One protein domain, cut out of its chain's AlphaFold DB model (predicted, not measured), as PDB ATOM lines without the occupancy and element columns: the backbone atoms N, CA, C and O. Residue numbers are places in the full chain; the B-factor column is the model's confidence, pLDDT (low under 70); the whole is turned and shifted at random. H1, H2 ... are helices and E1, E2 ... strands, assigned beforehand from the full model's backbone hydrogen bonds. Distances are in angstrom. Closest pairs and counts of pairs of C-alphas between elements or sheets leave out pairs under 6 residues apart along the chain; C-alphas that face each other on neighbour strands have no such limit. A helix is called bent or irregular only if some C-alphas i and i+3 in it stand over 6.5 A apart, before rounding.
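AT A GLANCE: This is residues 6 to 121 of the 129 residues of an uncharacterized protein of Planctomycetes bacterium B3_Pla (UniProt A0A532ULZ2). One strongly twisted sheet of seven strands folds back on itself into two leaves that face each other, E2, E3 and E6 against E4, E1 and E7, with the bent strand E5 as the hinge. H2 sits at one end of the longest axis, beyond E3 and E6, the unnamed stretch 97 to 115 loops round the other end, and the small H1 grazes the sheet. The printed part has 116 residues, with two named helices and seven named strands in the order E1 E2 E3 H1 E4 E5 H2 E6 E7; the class is mixed, helices and strands. The mixed sheet runs E2 E3 E6 E5 E4 E1 E7. The whole is compact and rounded, with a radius of gyration of the C-alphas of 13.8 A and spans of 37 by 29 by 27 A.

HOW THE PARTS SIT: E1, residues 6 to 10, is antiparallel to the edge strand E7, residues 116 to 120, with N 8 and O 117 2.8 A apart, within hydrogen-bond range. E2, residues 15 to 17, the other edge strand, forms a hairpin with E3, residues 23 to 30, where N 25 and O 16 are 2.8 A apart. E3 bends by 53 degrees at residue 27 and is antiparallel to E6, residues 89 to 96, with N 26 and O 92 2.8 A apart. H1, residues 33 to 36, only grazes the sheet with residues 34 to 36. E4, residues 40 to 44, is parallel to E1, at 22 degrees, with N 7 and O 40 2.8 A apart. E4 forms a hairpin with E5, residues 53 to 62, which bends by 88 degrees at residue 56; N 43 and O 53 are 2.7 A apart. E6 is antiparallel to E5, with N 58 and O 93 2.8 A apart. Between the leaves, the closest C-alphas of E4 and E6, Val 41 and Phe 94, are 7.3 A apart. H2, residues 65 to 77, only grazes the sheet with residues 65 to 72; its closest C-alpha to E3 is Ile 68, 7.2 A from that of Met 28. H1 and H2 are apart. Every O i to N i+4 pair of H2 is within hydrogen-bond range; H1 is too short for such a pair.

IN THESE COORDINATES: E1 begins at C-alpha 6 (28.095, 10.419, 21.816). E3 is 20.6 A long, E5 21.6 A and E6 21.4 A. H2 measures 18.3 A, from C-alpha 65 (2.104, 10.151, 29.598). E7 ends at C-alpha 120 (33.199, 8.090, 20.208).

THE WHOLE: The two C-alphas farthest apart, those of Ser 66 and Lys 106, are 38.8 A apart. The printed part has no cut. The links H2 to E6 and E6 to E7 are long. The mean pLDDT of the printed part is 79.2, with residues 45 to 52, 98 to 115 and 121 under 70.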
ATOM      1  N   THR A   6      29.085   9.519  22.415       81.75
ATOM      2  CA  THR A   6      28.095  10.419  21.816       81.75
ATOM      3  C   THR A   6      26.956   9.627  21.209       81.75
ATOM      4  O   THR A   6      27.160   8.723  20.394       81.75
ATOM      5  N   LEU A   7      25.746  10.036  21.571       86.75
ATOM      6  CA  LEU A   7      24.500   9.556  21.015       86.75
ATOM      7  C   LEU A   7      24.154  10.364  19.759       86.75
ATOM      8  O   LEU A   7      23.939  11.573  19.813       86.75
ATOM      9  N   PHE A   8      24.076   9.703  18.612       82.12
ATOM     10  CA  PHE A   8      23.640  10.313  17.360       82.12
ATOM     11  C   PHE A   8      22.201   9.925  17.091       82.12
ATOM     12  O   PHE A   8      21.852   8.746  17.109       82.12
ATOM     13  N   ILE A   9      21.370  10.921  16.827       84.31
ATOM     14  CA  ILE A   9      19.929  10.770  16.734       84.31
ATOM     15  C   ILE A   9      19.405  11.549  15.527       84.31
ATOM     16  O   ILE A   9      19.789  12.689  15.285       84.31
ATOM     17  N   LEU A  10      18.455  10.967  14.797       78.69
ATOM     18  CA  LEU A  10      17.707  11.675  13.762       78.69
ATOM     19  C   LEU A  10      16.473  12.365  14.362       78.69
ATOM     20  O   LEU A  10      15.415  11.751  14.501       78.69
ATOM     21  N   ALA A  11      16.578  13.653  14.673       76.69
ATOM     22  CA  ALA A  11      15.443  14.459  15.097       76.69
ATOM     23  C   ALA A  11      14.473  14.666  13.927       76.69
ATOM     24  O   ALA A  11      14.743  15.408  12.988       76.69
ATOM     25  N   LYS A  12      13.317  14.004  13.992       70.81
ATOM     26  CA  LYS A  12      12.239  14.201  13.014       70.81
ATOM     27  C   LYS A  12      11.223  15.240  13.464       70.81
ATOM     28  O   LYS A  12      10.754  16.022  12.646       70.81
ATOM     29  N   MET A  13      10.838  15.194  14.737       76.00
ATOM     30  CA  MET A  13       9.797  16.023  15.347       76.00
ATOM     31  C   MET A  13      10.030  16.106  16.859       76.00
ATOM     32  O   MET A  13      10.719  15.258  17.423       76.00
ATOM     33  N   GLY A  14       9.420  17.096  17.512       76.19
ATOM     34  CA  GLY A  14       9.381  17.168  18.977       76.19
ATOM     35  C   GLY A  14      10.660  17.677  19.644       76.19
ATOM     36  O   GLY A  14      10.814  17.484  20.843       76.19
ATOM     37  N   LEU A  15      11.568  18.320  18.899       86.00
ATOM     38  CA  LEU A  15      12.650  19.094  19.505       86.00
ATOM     39  C   LEU A  15      12.056  20.368  20.112       86.00
ATOM     40  O   LEU A  15      11.468  21.171  19.386       86.00
ATOM     41  N   LYS A  16      12.222  20.554  21.422       84.62
ATOM     42  CA  LYS A  16      11.743  21.744  22.134       84.62
ATOM     43  C   LYS A  16      12.904  22.510  22.740       84.62
ATOM     44  O   LYS A  16      13.844  21.909  23.252       84.62
ATOM     45  N   ASP A  17      12.819  23.832  22.690       82.06
ATOM     46  CA  ASP A  17      13.690  24.711  23.463       82.06
ATOM     47  C   ASP A  17      13.018  24.993  24.796       82.06
ATOM     48  O   ASP A  17      11.898  25.502  24.824       82.06
ATOM     49  N   THR A  18      13.674  24.608  25.891       77.19
ATOM     50  CA  THR A  18      13.106  24.764  27.237       77.19
ATOM     51  C   THR A  18      13.193  26.209  27.700       77.19
ATOM     52  O   THR A  18      12.339  26.667  28.452       77.19
ATOM     53  N   ASP A  19      14.202  26.947  27.234       73.88
ATOM     54  CA  ASP A  19      14.407  28.355  27.548       73.88
ATOM     55  C   ASP A  19      15.388  29.039  26.570       73.88
ATOM     56  O   ASP A  19      15.915  28.451  25.622       73.88
ATOM     57  N   LYS A  20      15.663  30.326  26.818       73.12
ATOM     58  CA  LYS A  20      16.679  31.103  26.088       73.12
ATOM     59  C   LYS A  20      18.120  30.792  26.524       73.12
ATOM     60  O   LYS A  20      19.043  31.356  25.943       73.12
ATOM     61  N   SER A  21      18.333  29.925  27.519       76.69
ATOM     62  CA  SER A  21      19.667  29.569  28.031       76.69
ATOM     63  C   SER A  21      20.407  28.575  27.127       76.69
ATOM     64  O   SER A  21      21.585  28.287  27.338       76.69
ATOM     65  N   GLY A  22      19.731  28.080  26.085       80.94
ATOM     66  CA  GLY A  22      20.292  27.121  25.141       80.94
ATOM     67  C   GLY A  22      20.113  25.674  25.585       80.94
ATOM     68  O   GLY A  22      20.840  24.808  25.100       80.94
ATOM     69  N   VAL A  23      19.171  25.397  26.489       88.62
ATOM     70  CA  VAL A  23      18.762  24.031  26.822       88.62
ATOM     71  C   VAL A  23      17.642  23.587  25.879       88.62
ATOM     72  O   VAL A  23      16.721  24.341  25.558       88.62
ATOM     73  N   SER A  24      17.761  22.353  25.398       89.69
ATOM     74  CA  SER A  24      16.782  21.730  24.519       89.69
ATOM     75  C   SER A  24      16.461  20.318  24.965       89.69
ATOM     76  O   SER A  24      17.286  19.632  25.567       89.69
ATOM     77  N   GLU A  25      15.281  19.858  24.575       90.25
ATOM     78  CA  GLU A  25      14.824  18.496  24.790       90.25
ATOM     79  C   GLU A  25      14.574  17.792  23.461       90.25
ATOM     80  O   GLU A  25      13.839  18.288  22.604       90.25
ATOM     81  N   SER A  26      15.150  16.602  23.311       87.50
ATOM     82  CA  SER A  26      14.812  15.665  22.244       87.50
ATOM     83  C   SER A  26      13.882  14.592  22.795       87.50
ATOM     84  O   SER A  26      14.251  13.840  23.698       87.50
ATOM     85  N   HIS A  27      12.659  14.541  22.277       86.44
ATOM     86  CA  HIS A  27      11.588  13.700  22.814       86.44
ATOM     87  C   HIS A  27      11.499  12.339  22.107       86.44
ATOM     88  O   HIS A  27      11.807  12.217  20.922       86.44
ATOM     89  N   MET A  28      10.969  11.346  22.828       89.12
ATOM     90  CA  MET A  28      10.494  10.049  22.319       89.12
ATOM     91  C   MET A  28      11.554   9.060  21.823       89.12
ATOM     92  O   MET A  28      11.327   8.306  20.870       89.12
ATOM     93  N   TRP A  29      12.679   8.957  22.524       90.25
ATOM     94  CA  TRP A  29      13.707   7.956  22.221       90.25
ATOM     95  C   TRP A  29      13.527   6.700  23.069       90.25
ATOM     96  O   TRP A  29      13.329   6.792  24.269       90.25
ATOM     97  N   LEU A  30      13.594   5.517  22.461       90.25
ATOM     98  CA  LEU A  30      13.872   4.298  23.224       90.25
ATOM     99  C   LEU A  30      15.384   4.229  23.362       90.25
ATOM    100  O   LEU A  30      16.052   4.220  22.327       90.25
ATOM    101  N   LEU A  31      15.892   4.230  24.589       90.31
ATOM    102  CA  LEU A  31      17.320   4.149  24.879       90.31
ATOM    103  C   LEU A  31      17.586   2.935  25.765       90.31
ATOM    104  O   LEU A  31      16.758   2.629  26.624       90.31
ATOM    105  N   ASP A  32      18.688   2.243  25.502       89.94
ATOM    106  CA  ASP A  32      19.239   1.240  26.413       89.94
ATOM    107  C   ASP A  32      20.238   1.865  27.403       89.94
ATOM    108  O   ASP A  32      20.660   3.015  27.243       89.94
ATOM    109  N   ASP A  33      20.653   1.089  28.407       88.56
ATOM    110  CA  ASP A  33      21.565   1.542  29.465       88.56
ATOM    111  C   ASP A  33      22.880   2.121  28.912       88.56
ATOM    112  O   ASP A  33      23.465   3.045  29.483       88.56
ATOM    113  N   HIS A  34      23.358   1.602  27.779       87.25
ATOM    114  CA  HIS A  34      24.584   2.084  27.161       87.25
ATOM    115  C   HIS A  34      24.358   3.435  26.477       87.25
ATOM    116  O   HIS A  34      25.164   4.349  26.638       87.25
ATOM    117  N   GLU A  35      23.252   3.609  25.765       89.56
ATOM    118  CA  GLU A  35      22.877   4.878  25.140       89.56
ATOM    119  C   GLU A  35      22.546   5.969  26.165       89.56
ATOM    120  O   GLU A  35      22.797   7.147  25.914       89.56
ATOM    121  N   GLU A  36      22.026   5.592  27.330       90.31
ATOM    122  CA  GLU A  36      21.776   6.506  28.448       90.31
ATOM    123  C   GLU A  36      23.055   7.005  29.109       90.31
ATOM    124  O   GLU A  36      23.092   8.126  29.611       90.31
ATOM    125  N   SER A  37      24.121   6.205  29.064       88.94
ATOM    126  CA  SER A  37      25.435   6.576  29.599       88.94
ATOM    127  C   SER A  37      26.202   7.583  28.730       88.94
ATOM    128  O   SER A  37      27.346   7.928  29.038       88.94
ATOM    129  N   MET A  38      25.613   8.034  27.618       87.44
ATOM    130  CA  MET A  38      26.255   8.952  26.681       87.44
ATOM    131  C   MET A  38      26.361  10.359  27.272       87.44
ATOM    132  O   MET A  38      25.399  10.913  27.797       87.44
ATOM    133  N   GLU A  39      27.528  10.978  27.128       86.88
ATOM    134  CA  GLU A  39      27.781  12.326  27.645       86.88
ATOM    135  C   GLU A  39      27.275  13.431  26.703       86.88
ATOM    136  O   GLU A  39      27.012  14.564  27.121       86.88
ATOM    137  N   TYR A  40      27.140  13.117  25.413       85.56
ATOM    138  CA  TYR A  40      26.795  14.074  24.365       85.56
ATOM    139  C   TYR A  40      25.712  13.537  23.439       85.56
ATOM    140  O   TYR A  40      25.610  12.334  23.205       85.56
ATOM    141  N   VAL A  41      24.945  14.455  22.849       86.81
ATOM    142  CA  VAL A  41      23.965  14.155  21.804       86.81
ATOM    143  C   VAL A  41      24.218  14.999  20.563       86.81
ATOM    144  O   VAL A  41      24.530  16.189  20.644       86.81
ATOM    145  N   SER A  42      24.041  14.386  19.399       84.19
ATOM    146  CA  SER A  42      24.038  15.047  18.098       84.19
ATOM    147  C   SER A  42      22.744  14.722  17.361       84.19
ATOM    148  O   SER A  42      22.455  13.559  17.081       84.19
ATOM    149  N   LEU A  43      21.969  15.754  17.032       82.94
ATOM    150  CA  LEU A  43      20.708  15.661  16.305       82.94
ATOM    151  C   LEU A  43      20.888  15.999  14.821       82.94
ATOM    152  O   LEU A  43      21.443  17.034  14.435       82.94
ATOM    153  N   HIS A  44      20.356  15.117  13.985       78.19
ATOM    154  CA  HIS A  44      20.302  15.230  12.533       78.19
ATOM    155  C   HIS A  44      18.864  15.549  12.116       78.19
ATOM    156  O   HIS A  44      17.938  15.009  12.711       78.19
ATOM    157  N   MET A  45      18.663  16.382  11.094       69.69
ATOM    158  CA  MET A  45      17.315  16.670  10.569       69.69
ATOM    159  C   MET A  45      16.889  15.658   9.492       69.69
ATOM    160  O   MET A  45      15.724  15.275   9.388       69.69
ATOM    161  N   SER A  46      17.853  15.150   8.725       68.69
ATOM    162  CA  SER A  46      17.677  14.094   7.728       68.69
ATOM    163  C   SER A  46      18.866  13.123   7.735       68.69
ATOM    164  O   SER A  46      19.891  13.364   8.366       68.69
ATOM    165  N   LYS A  47      18.754  12.001   7.010       66.69
ATOM    166  CA  LYS A  47      19.880  11.061   6.840       66.69
ATOM    167  C   LYS A  47      21.057  11.661   6.060       66.69
ATOM    168  O   LYS A  47      22.156  11.126   6.146       66.69
ATOM    169  N   ALA A  48      20.800  12.688   5.250       64.94
ATOM    170  CA  ALA A  48      21.813  13.384   4.455       64.94
ATOM    171  C   ALA A  48      22.453  14.545   5.230       64.94
ATOM    172  O   ALA A  48      23.546  14.991   4.896       64.94
ATOM    173  N   ASP A  49      21.776  15.000   6.275       62.28
ATOM    174  CA  ASP A  49      22.194  16.109   7.103       62.28
ATOM    175  C   ASP A  49      23.258  15.649   8.104       62.28
ATOM    176  O   ASP A  49      22.978  14.963   9.088       62.28
ATOM    177  N   CYS A  50      24.503  16.044   7.855       55.88
ATOM    178  CA  CYS A  50      25.590  15.919   8.817       55.88
ATOM    179  C   CYS A  50      25.345  16.904   9.979       55.88
ATOM    180  O   CYS A  50      25.637  18.080   9.821       55.88
ATOM    181  N   ALA A  51      24.780  16.419  11.096       63.06
ATOM    182  CA  ALA A  51      24.623  17.057  12.420       63.06
ATOM    183  C   ALA A  51      24.326  18.576  12.454       63.06
ATOM    184  O   ALA A  51      25.199  19.407  12.225       63.06
ATOM    185  N   TYR A  52      23.105  18.955  12.846       60.84
ATOM    186  CA  TYR A  52      22.655  20.357  12.798       60.84
ATOM    187  C   TYR A  52      22.485  20.986  14.185       60.84
ATOM    188  O   TYR A  52      22.577  22.208  14.322       60.84
ATOM    189  N   ILE A  53      22.227  20.173  15.219       75.00
ATOM    190  CA  ILE A  53      22.000  20.632  16.596       75.00
ATOM    191  C   ILE A  53      22.533  19.566  17.552       75.00
ATOM    192  O   ILE A  53      22.077  18.435  17.518       75.00
ATOM    193  N   GLY A  54      23.475  19.904  18.422       79.44
ATOM    194  CA  GLY A  54      24.032  18.954  19.385       79.44
ATOM    195  C   GLY A  54      24.523  19.651  20.640       79.44
ATOM    196  O   GLY A  54      24.536  20.884  20.711       79.44
ATOM    197  N   GLY A  55      24.898  18.870  21.641       84.06
ATOM    198  CA  GLY A  55      25.255  19.413  22.938       84.06
ATOM    199  C   GLY A  55      25.597  18.365  23.981       84.06
ATOM    200  O   GLY A  55      25.565  17.164  23.718       84.06
ATOM    201  N   ARG A  56      25.929  18.850  25.176       87.62
ATOM    202  CA  ARG A  56      26.184  17.994  26.336       87.62
ATOM    203  C   ARG A  56      24.853  17.552  26.924       87.62
ATOM    204  O   ARG A  56      24.006  18.408  27.197       87.62
ATOM    205  N   ILE A  57      24.681  16.250  27.113       90.94
ATOM    206  CA  ILE A  57      23.514  15.697  27.797       90.94
ATOM    207  C   ILE A  57      23.573  16.147  29.258       90.94
ATOM    208  O   ILE A  57      24.616  16.079  29.910       90.94
ATOM    209  N   ILE A  58      22.459  16.690  29.733       93.06
ATOM    210  CA  ILE A  58      22.264  17.108  31.123       93.06
ATOM    211  C   ILE A  58      21.490  16.019  31.858       93.06
ATOM    212  O   ILE A  58      21.811  15.695  32.994       93.06
ATOM    213  N   GLU A  59      20.475  15.466  31.198       94.25
ATOM    214  CA  GLU A  59      19.565  14.501  31.791       94.25
ATOM    215  C   GLU A  59      18.979  13.597  30.706       94.25
ATOM    216  O   GLU A  59      18.655  14.045  29.602       94.25
ATOM    217  N   VAL A  60      18.802  12.324  31.047       95.19
ATOM    218  CA  VAL A  60      17.936  11.406  30.315       95.19
ATOM    219  C   VAL A  60      16.888  10.904  31.293       95.19
ATOM    220  O   VAL A  60      17.223  10.337  32.330       95.19
ATOM    221  N   ARG A  61      15.613  11.121  30.974       95.62
ATOM    222  CA  ARG A  61      14.491  10.754  31.848       95.62
ATOM    223  C   ARG A  61      13.388  10.061  31.077       95.62
ATOM    224  O   ARG A  61      13.270  10.233  29.865       95.62
ATOM    225  N   LEU A  62      12.549   9.306  31.779       96.00
ATOM    226  CA  LEU A  62      11.329   8.758  31.192       96.00
ATOM    227  C   LEU A  62      10.399   9.893  30.743       96.00
ATOM    228  O   LEU A  62      10.250  10.914  31.419       96.00
ATOM    229  N   ALA A  63       9.783   9.698  29.582       94.00
ATOM    230  CA  ALA A  63       8.731  10.562  29.088       94.00
ATOM    231  C   ALA A  63       7.460  10.321  29.908       94.00
ATOM    232  O   ALA A  63       7.072   9.184  30.181       94.00
ATOM    233  N   THR A  64       6.797  11.403  30.283       94.94
ATOM    234  CA  THR A  64       5.493  11.349  30.944       94.94
ATOM    235  C   THR A  64       4.392  10.983  29.946       94.94
ATOM    236  O   THR A  64       4.499  11.244  28.745       94.94
ATOM    237  N   ASN A  65       3.270  10.451  30.440       94.44
ATOM    238  CA  ASN A  65       2.104  10.151  29.598       94.44
ATOM    239  C   ASN A  65       1.579  11.389  28.851       94.44
ATOM    240  O   ASN A  65       1.117  11.277  27.716       94.44
ATOM    241  N   SER A  66       1.672  12.573  29.465       94.19
ATOM    242  CA  SER A  66       1.319  13.841  28.824       94.19
ATOM    243  C   SER A  66       2.252  14.195  27.671       94.19
ATOM    244  O   SER A  66       1.765  14.570  26.609       94.19
ATOM    245  N   GLU A  67       3.568  14.031  27.835       93.50
ATOM    246  CA  GLU A  67       4.539  14.287  26.760       93.50
ATOM    247  C   GLU A  67       4.354  13.293  25.611       93.50
ATOM    248  O   GLU A  67       4.383  13.682  24.444       93.50
ATOM    249  N   ILE A  68       4.112  12.017  25.931       93.00
ATOM    250  CA  ILE A  68       3.822  10.979  24.934       93.00
ATOM    251  C   ILE A  68       2.581  11.359  24.129       93.00
ATOM    252  O   ILE A  68       2.612  11.311  22.898       93.00
ATOM    253  N   LYS A  69       1.501  11.761  24.808       93.25
ATOM    254  CA  LYS A  69       0.261  12.188  24.157       93.25
ATOM    255  C   LYS A  69       0.484  13.410  23.267       93.25
ATOM    256  O   LYS A  69       0.096  13.387  22.106       93.25
ATOM    257  N   GLU A  70       1.169  14.433  23.772       92.75
ATOM    258  CA  GLU A  70       1.486  15.635  22.998       92.75
ATOM    259  C   GLU A  70       2.302  15.301  21.741       92.75
ATOM    260  O   GLU A  70       2.048  15.833  20.658       92.75
ATOM    261  N   HIS A  71       3.262  14.381  21.853       90.25
ATOM    262  CA  HIS A  71       4.029  13.936  20.698       90.25
ATOM    263  C   HIS A  71       3.168  13.151  19.704       90.25
ATOM    264  O   HIS A  71       3.303  13.374  18.504       90.25
ATOM    265  N   GLN A  72       2.269  12.277  20.168       91.06
ATOM    266  CA  GLN A  72       1.318  11.575  19.295       91.06
ATOM    267  C   GLN A  72       0.438  12.558  18.516       91.06
ATOM    268  O   GLN A  72       0.317  12.439  17.295       91.06
ATOM    269  N   ASP A  73      -0.100  13.577  19.188       91.75
ATOM    270  CA  ASP A  73      -0.905  14.625  18.554       91.75
ATOM    271  C   ASP A  73      -0.084  15.390  17.498       91.75
ATOM    272  O   ASP A  73      -0.560  15.657  16.388       91.75
ATOM    273  N   LEU A  74       1.191  15.675  17.795       89.25
ATOM    274  CA  LEU A  74       2.124  16.275  16.842       89.25
ATOM    275  C   LEU A  74       2.375  15.367  15.625       89.25
ATOM    276  O   LEU A  74       2.443  15.875  14.503       89.25
ATOM    277  N   MET A  75       2.505  14.049  15.806       86.69
ATOM    278  CA  MET A  75       2.679  13.106  14.694       86.69
ATOM    279  C   MET A  75       1.472  13.129  13.755       86.69
ATOM    280  O   MET A  75       1.641  13.308  12.546       86.69
ATOM    281  N   VAL A  76       0.267  13.017  14.320       88.75
ATOM    282  CA  VAL A  76      -0.994  13.010  13.569       88.75
ATOM    283  C   VAL A  76      -1.169  14.318  12.795       88.75
ATOM    284  O   VAL A  76      -1.444  14.288  11.595       88.75
ATOM    285  N   LYS A  77      -0.913  15.469  13.434       88.94
ATOM    286  CA  LYS A  77      -0.984  16.790  12.786       88.94
ATOM    287  C   LYS A  77      -0.055  16.912  11.573       88.94
ATOM    288  O   LYS A  77      -0.391  17.597  10.613       88.94
ATOM    289  N   ASN A  78       1.099  16.245  11.602       85.94
ATOM    290  CA  ASN A  78       2.074  16.246  10.508       85.94
ATOM    291  C   ASN A  78       1.857  15.107   9.489       85.94
ATOM    292  O   ASN A  78       2.757  14.805   8.698       85.94
ATOM    293  N   GLY A  79       0.696  14.442   9.510       86.88
ATOM    294  CA  GLY A  79       0.367  13.353   8.587       86.88
ATOM    295  C   GLY A  79       1.235  12.106   8.780       86.88
ATOM    296  O   GLY A  79       1.461  11.351   7.833       86.88
ATOM    297  N   LYS A  80       1.784  11.900   9.984       83.06
ATOM    298  CA  LYS A  80       2.507  10.681  10.363       83.06
ATOM    299  C   LYS A  80       1.582   9.772  11.173       83.06
ATOM    300  O   LYS A  80       0.751  10.247  11.939       83.06
ATOM    301  N   GLY A  81       1.746   8.459  11.005       84.06
ATOM    302  CA  GLY A  81       1.072   7.479  11.857       84.06
ATOM    303  C   GLY A  81       1.540   7.583  13.315       84.06
ATOM    304  O   GLY A  81       2.634   8.104  13.557       84.06
ATOM    305  N   PRO A  82       0.740   7.095  14.275       83.62
ATOM    306  CA  PRO A  82       1.097   7.139  15.687       83.62
ATOM    307  C   PRO A  82       2.341   6.290  15.989       83.62
ATOM    308  O   PRO A  82       2.664   5.342  15.268       83.62
ATOM    309  N   MET A  83       3.031   6.594  17.088       86.81
ATOM    310  CA  MET A  83       4.082   5.729  17.623       86.81
ATOM    311  C   MET A  83       3.494   4.376  18.028       86.81
ATOM    312  O   MET A  83       2.550   4.328  18.812       86.81
ATOM    313  N   CYS A  84       4.104   3.287  17.556       84.25
ATOM    314  CA  CYS A  84       3.690   1.924  17.907       84.25
ATOM    315  C   CYS A  84       4.105   1.502  19.326       84.25
ATOM    316  O   CYS A  84       3.544   0.560  19.867       84.25
ATOM    317  N   ILE A  85       5.119   2.159  19.904       87.81
ATOM    318  CA  ILE A  85       5.658   1.852  21.236       87.81
ATOM    319  C   ILE A  85       5.753   3.159  22.013       87.81
ATOM    320  O   ILE A  85       6.525   4.040  21.619       87.81
ATOM    321  N   THR A  86       4.977   3.265  23.087       89.62
ATOM    322  CA  THR A  86       4.941   4.409  24.010       89.62
ATOM    323  C   THR A  86       5.732   4.152  25.285       89.62
ATOM    324  O   THR A  86       6.322   5.078  25.837       89.62
ATOM    325  N   ASP A  87       5.791   2.898  25.719       91.81
ATOM    326  CA  ASP A  87       6.389   2.525  26.993       91.81
ATOM    327  C   ASP A  87       7.916   2.601  26.923       91.81
ATOM    328  O   ASP A  87       8.530   2.265  25.908       91.81
ATOM    329  N   GLY A  88       8.534   3.090  28.001       90.38
ATOM    330  CA  GLY A  88       9.989   3.230  28.097       90.38
ATOM    331  C   GLY A  88      10.588   4.333  27.219       90.38
ATOM    332  O   GLY A  88      11.810   4.440  27.127       90.38
ATOM    333  N   ARG A  89       9.762   5.168  26.575       92.12
ATOM    334  CA  ARG A  89      10.233   6.348  25.836       92.12
ATOM    335  C   ARG A  89      10.889   7.336  26.791       92.12
ATOM    336  O   ARG A  89      10.401   7.566  27.894       92.12
ATOM    337  N   LYS A  90      11.980   7.940  26.340       93.44
ATOM    338  CA  LYS A  90      12.812   8.865  27.101       93.44
ATOM    339  C   LYS A  90      12.903  10.219  26.417       93.44
ATOM    340  O   LYS A  90      12.809  10.335  25.190       93.44
ATOM    341  N   VAL A  91      13.086  11.235  27.246       93.81
ATOM    342  CA  VAL A  91      13.433  12.597  26.862       93.81
ATOM    343  C   VAL A  91      14.911  12.795  27.167       93.81
ATOM    344  O   VAL A  91      15.366  12.505  28.271       93.81
ATOM    345  N   VAL A  92      15.652  13.284  26.175       93.56
ATOM    346  CA  VAL A  92      17.058  13.668  26.318       93.56
ATOM    347  C   VAL A  92      17.116  15.183  26.445       93.56
ATOM    348  O   VAL A  92      16.841  15.891  25.475       93.56
ATOM    349  N   VAL A  93      17.478  15.674  27.626       93.44
ATOM    350  CA  VAL A  93      17.697  17.094  27.908       93.44
ATOM    351  C   VAL A  93      19.175  17.396  27.712       93.44
ATOM    352  O   VAL A  93      20.040  16.726  28.279       93.44
ATOM    353  N   PHE A  94      19.498  18.405  26.911       90.44
ATOM    354  CA  PHE A  94      20.883  18.728  26.591       90.44
ATOM    355  C   PHE A  94      21.108  20.230  26.446       90.44
ATOM    356  O   PHE A  94      20.246  20.977  25.981       90.44
ATOM    357  N   ARG A  95      22.309  20.686  26.815       89.31
ATOM    358  CA  ARG A  95      22.750  22.063  26.582       89.31
ATOM    359  C   ARG A  95      23.366  22.156  25.200       89.31
ATOM    360  O   ARG A  95      24.413  21.552  24.958       89.31
ATOM    361  N   ARG A  96      22.739  22.923  24.307       84.38
ATOM    362  CA  ARG A  96      23.223  23.157  22.945       84.38
ATOM    363  C   ARG A  96      24.633  23.721  22.964       84.38
ATOM    364  O   ARG A  96      24.960  24.609  23.750       84.38
ATOM    365  N   ASN A  97      25.445  23.261  22.022       79.06
ATOM    366  CA  ASN A  97      26.703  23.917  21.750       79.06
ATOM    367  C   ASN A  97      26.449  25.262  21.040       79.06
ATOM    368  O   ASN A  97      25.803  25.273  19.985       79.06
ATOM    369  N   PRO A  98      26.962  26.395  21.558       69.94
ATOM    370  CA  PRO A  98      26.813  27.691  20.897       69.94
ATOM    371  C   PRO A  98      27.516  27.738  19.528       69.94
ATOM    372  O   PRO A  98      27.085  28.456  18.624       69.94
ATOM    373  N   ARG A  99      28.565  26.931  19.322       65.31
ATOM    374  CA  ARG A  99      29.288  26.809  18.052       65.31
ATOM    375  C   ARG A  99      28.647  25.722  17.184       65.31
ATOM    376  O   ARG A  99      29.173  24.624  17.037       65.31
ATOM    377  N   ARG A 100      27.526  26.071  16.536       55.44
ATOM    378  CA  ARG A 100      26.770  25.205  15.595       55.44
ATOM    379  C   ARG A 100      27.614  24.560  14.487       55.44
ATOM    380  O   ARG A 100      27.204  23.560  13.920       55.44
ATOM    381  N   LYS A 101      28.752  25.168  14.137       51.50
ATOM    382  CA  LYS A 101      29.606  24.751  13.017       51.50
ATOM    383  C   LYS A 101      30.765  23.848  13.412       51.50
ATOM    384  O   LYS A 101      31.488  23.450  12.509       51.50
ATOM    385  N   THR A 102      30.985  23.554  14.694       50.22
ATOM    386  CA  THR A 102      32.061  22.635  15.080       50.22
ATOM    387  C   THR A 102      31.627  21.219  14.703       50.22
ATOM    388  O   THR A 102      30.754  20.666  15.374       50.22
ATOM    389  N   PRO A 103      32.185  20.615  13.638       45.75
ATOM    390  CA  PRO A 103      31.863  19.250  13.274       45.75
ATOM    391  C   PRO A 103      32.527  18.375  14.332       45.75
ATOM    392  O   PRO A 103      33.752  18.252  14.383       45.75
ATOM    393  N   TRP A 104      31.716  17.838  15.232       50.59
ATOM    394  CA  TRP A 104      32.181  16.966  16.298       50.59
ATOM    395  C   TRP A 104      32.537  15.591  15.705       50.59
ATOM    396  O   TRP A 104      31.704  14.970  15.049       50.59
ATOM    397  N   PRO A 105      33.741  15.078  15.989       43.91
ATOM    398  CA  PRO A 105      34.947  15.144  15.169       43.91
ATOM    399  C   PRO A 105      34.902  14.253  13.908       43.91
ATOM    400  O   PRO A 105      34.142  13.292  13.808       43.91
ATOM    401  N   LYS A 106      35.846  14.508  12.989       38.72
ATOM    402  CA  LYS A 106      36.080  13.854  11.677       38.72
ATOM    403  C   LYS A 106      36.159  12.307  11.659       38.72
ATOM    404  O   LYS A 106      36.263  11.734  10.578       38.72
ATOM    405  N   HIS A 107      36.129  11.647  12.819       38.72
ATOM    406  CA  HIS A 107      36.313  10.199  12.988       38.72
ATOM    407  C   HIS A 107      35.147   9.478  13.674       38.72
ATOM    408  O   HIS A 107      35.166   8.247  13.731       38.72
ATOM    409  N   ALA A 108      34.118  10.188  14.157       44.84
ATOM    410  CA  ALA A 108      32.845   9.525  14.432       44.84
ATOM    411  C   ALA A 108      32.407   8.925  13.097       44.84
ATOM    412  O   ALA A 108      32.325   9.695  12.149       44.84
ATOM    413  N   LYS A 109      32.239   7.595  12.976       46.22
ATOM    414  CA  LYS A 109      31.868   6.923  11.712       46.22
ATOM    415  C   LYS A 109      30.820   7.777  10.989       46.22
ATOM    416  O   LYS A 109      29.654   7.764  11.364       46.22
ATOM    417  N   THR A 110      31.253   8.549   9.988       47.12
ATOM    418  CA  THR A 110      30.604   9.789   9.504       47.12
ATOM    419  C   THR A 110      29.378   9.523   8.631       47.12
ATOM    420  O   THR A 110      28.963  10.356   7.838       47.12
ATOM    421  N   ASN A 111      28.772   8.349   8.777       48.94
ATOM    422  CA  ASN A 111      27.560   7.956   8.083       48.94
ATOM    423  C   ASN A 111      26.582   7.257   9.033       48.94
ATOM    424  O   ASN A 111      26.175   6.125   8.751       48.94
ATOM    425  N   PRO A 112      26.133   7.885  10.134       49.62
ATOM    426  CA  PRO A 112      24.939   7.402  10.794       49.62
ATOM    427  C   PRO A 112      23.734   7.738   9.905       49.62
ATOM    428  O   PRO A 112      22.983   8.674  10.131       49.62
ATOM    429  N   ARG A 113      23.529   6.931   8.855       50.41
ATOM    430  CA  ARG A 113      22.277   6.887   8.074       50.41
ATOM    431  C   ARG A 113      21.160   6.166   8.846       50.41
ATOM    432  O   ARG A 113      20.102   5.856   8.281       50.41
ATOM    433  N   ALA A 114      21.423   5.844  10.111       53.72
ATOM    434  CA  ALA A 114      20.534   5.185  11.044       53.72
ATOM    435  C   ALA A 114      19.746   6.223  11.852       53.72
ATOM    436  O   ALA A 114      20.173   7.358  12.029       53.72
ATOM    437  N   TYR A 115      18.575   5.819  12.338       68.75
ATOM    438  CA  TYR A 115      17.714   6.663  13.169       68.75
ATOM    439  C   TYR A 115      18.354   7.032  14.515       68.75
ATOM    440  O   TYR A 115      18.014   8.064  15.089       68.75
ATOM    441  N   LYS A 116      19.250   6.169  15.002       80.56
ATOM    442  CA  LYS A 116      19.966   6.264  16.268       80.56
ATOM    443  C   LYS A 116      21.262   5.450  16.152       80.56
ATOM    444  O   LYS A 116      21.222   4.363  15.571       80.56
ATOM    445  N   CYS A 117      22.389   5.950  16.651       76.75
ATOM    446  CA  CYS A 117      23.613   5.163  16.823       76.75
ATOM    447  C   CYS A 117      24.548   5.772  17.876       76.75
ATOM    448  O   CYS A 117      24.375   6.915  18.292       76.75
ATOM    449  N   ILE A 118      25.590   5.024  18.235       79.50
ATOM    450  CA  ILE A 118      26.638   5.453  19.165       79.50
ATOM    451  C   ILE A 118      27.927   5.735  18.395       79.50
ATOM    452  O   ILE A 118      28.266   5.031  17.438       79.50
ATOM    453  N   GLY A 119      28.668   6.748  18.830       73.56
ATOM    454  CA  GLY A 119      30.037   6.988  18.394       73.56
ATOM    455  C   GLY A 119      30.905   7.524  19.525       73.56
ATOM    456  O   GLY A 119      30.407   7.914  20.574       73.56
ATOM    457  N   TYR A 120      32.212   7.546  19.284       70.75
ATOM    458  CA  TYR A 120      33.199   8.090  20.208       70.75
ATOM    459  C   TYR A 120      33.934   9.247  19.536       70.75
ATOM    460  O   TYR A 120      34.220   9.223  18.335       70.75
ATOM    461  N   VAL A 121      34.205  10.281  20.313       61.00
ATOM    462  CA  VAL A 121      34.741  11.561  19.864       61.00
ATOM    463  C   VAL A 121      36.110  11.738  20.491       61.00
ATOM    464  O   VAL A 121      36.218  11.716  21.700       61.00
TER     465      VAL A 121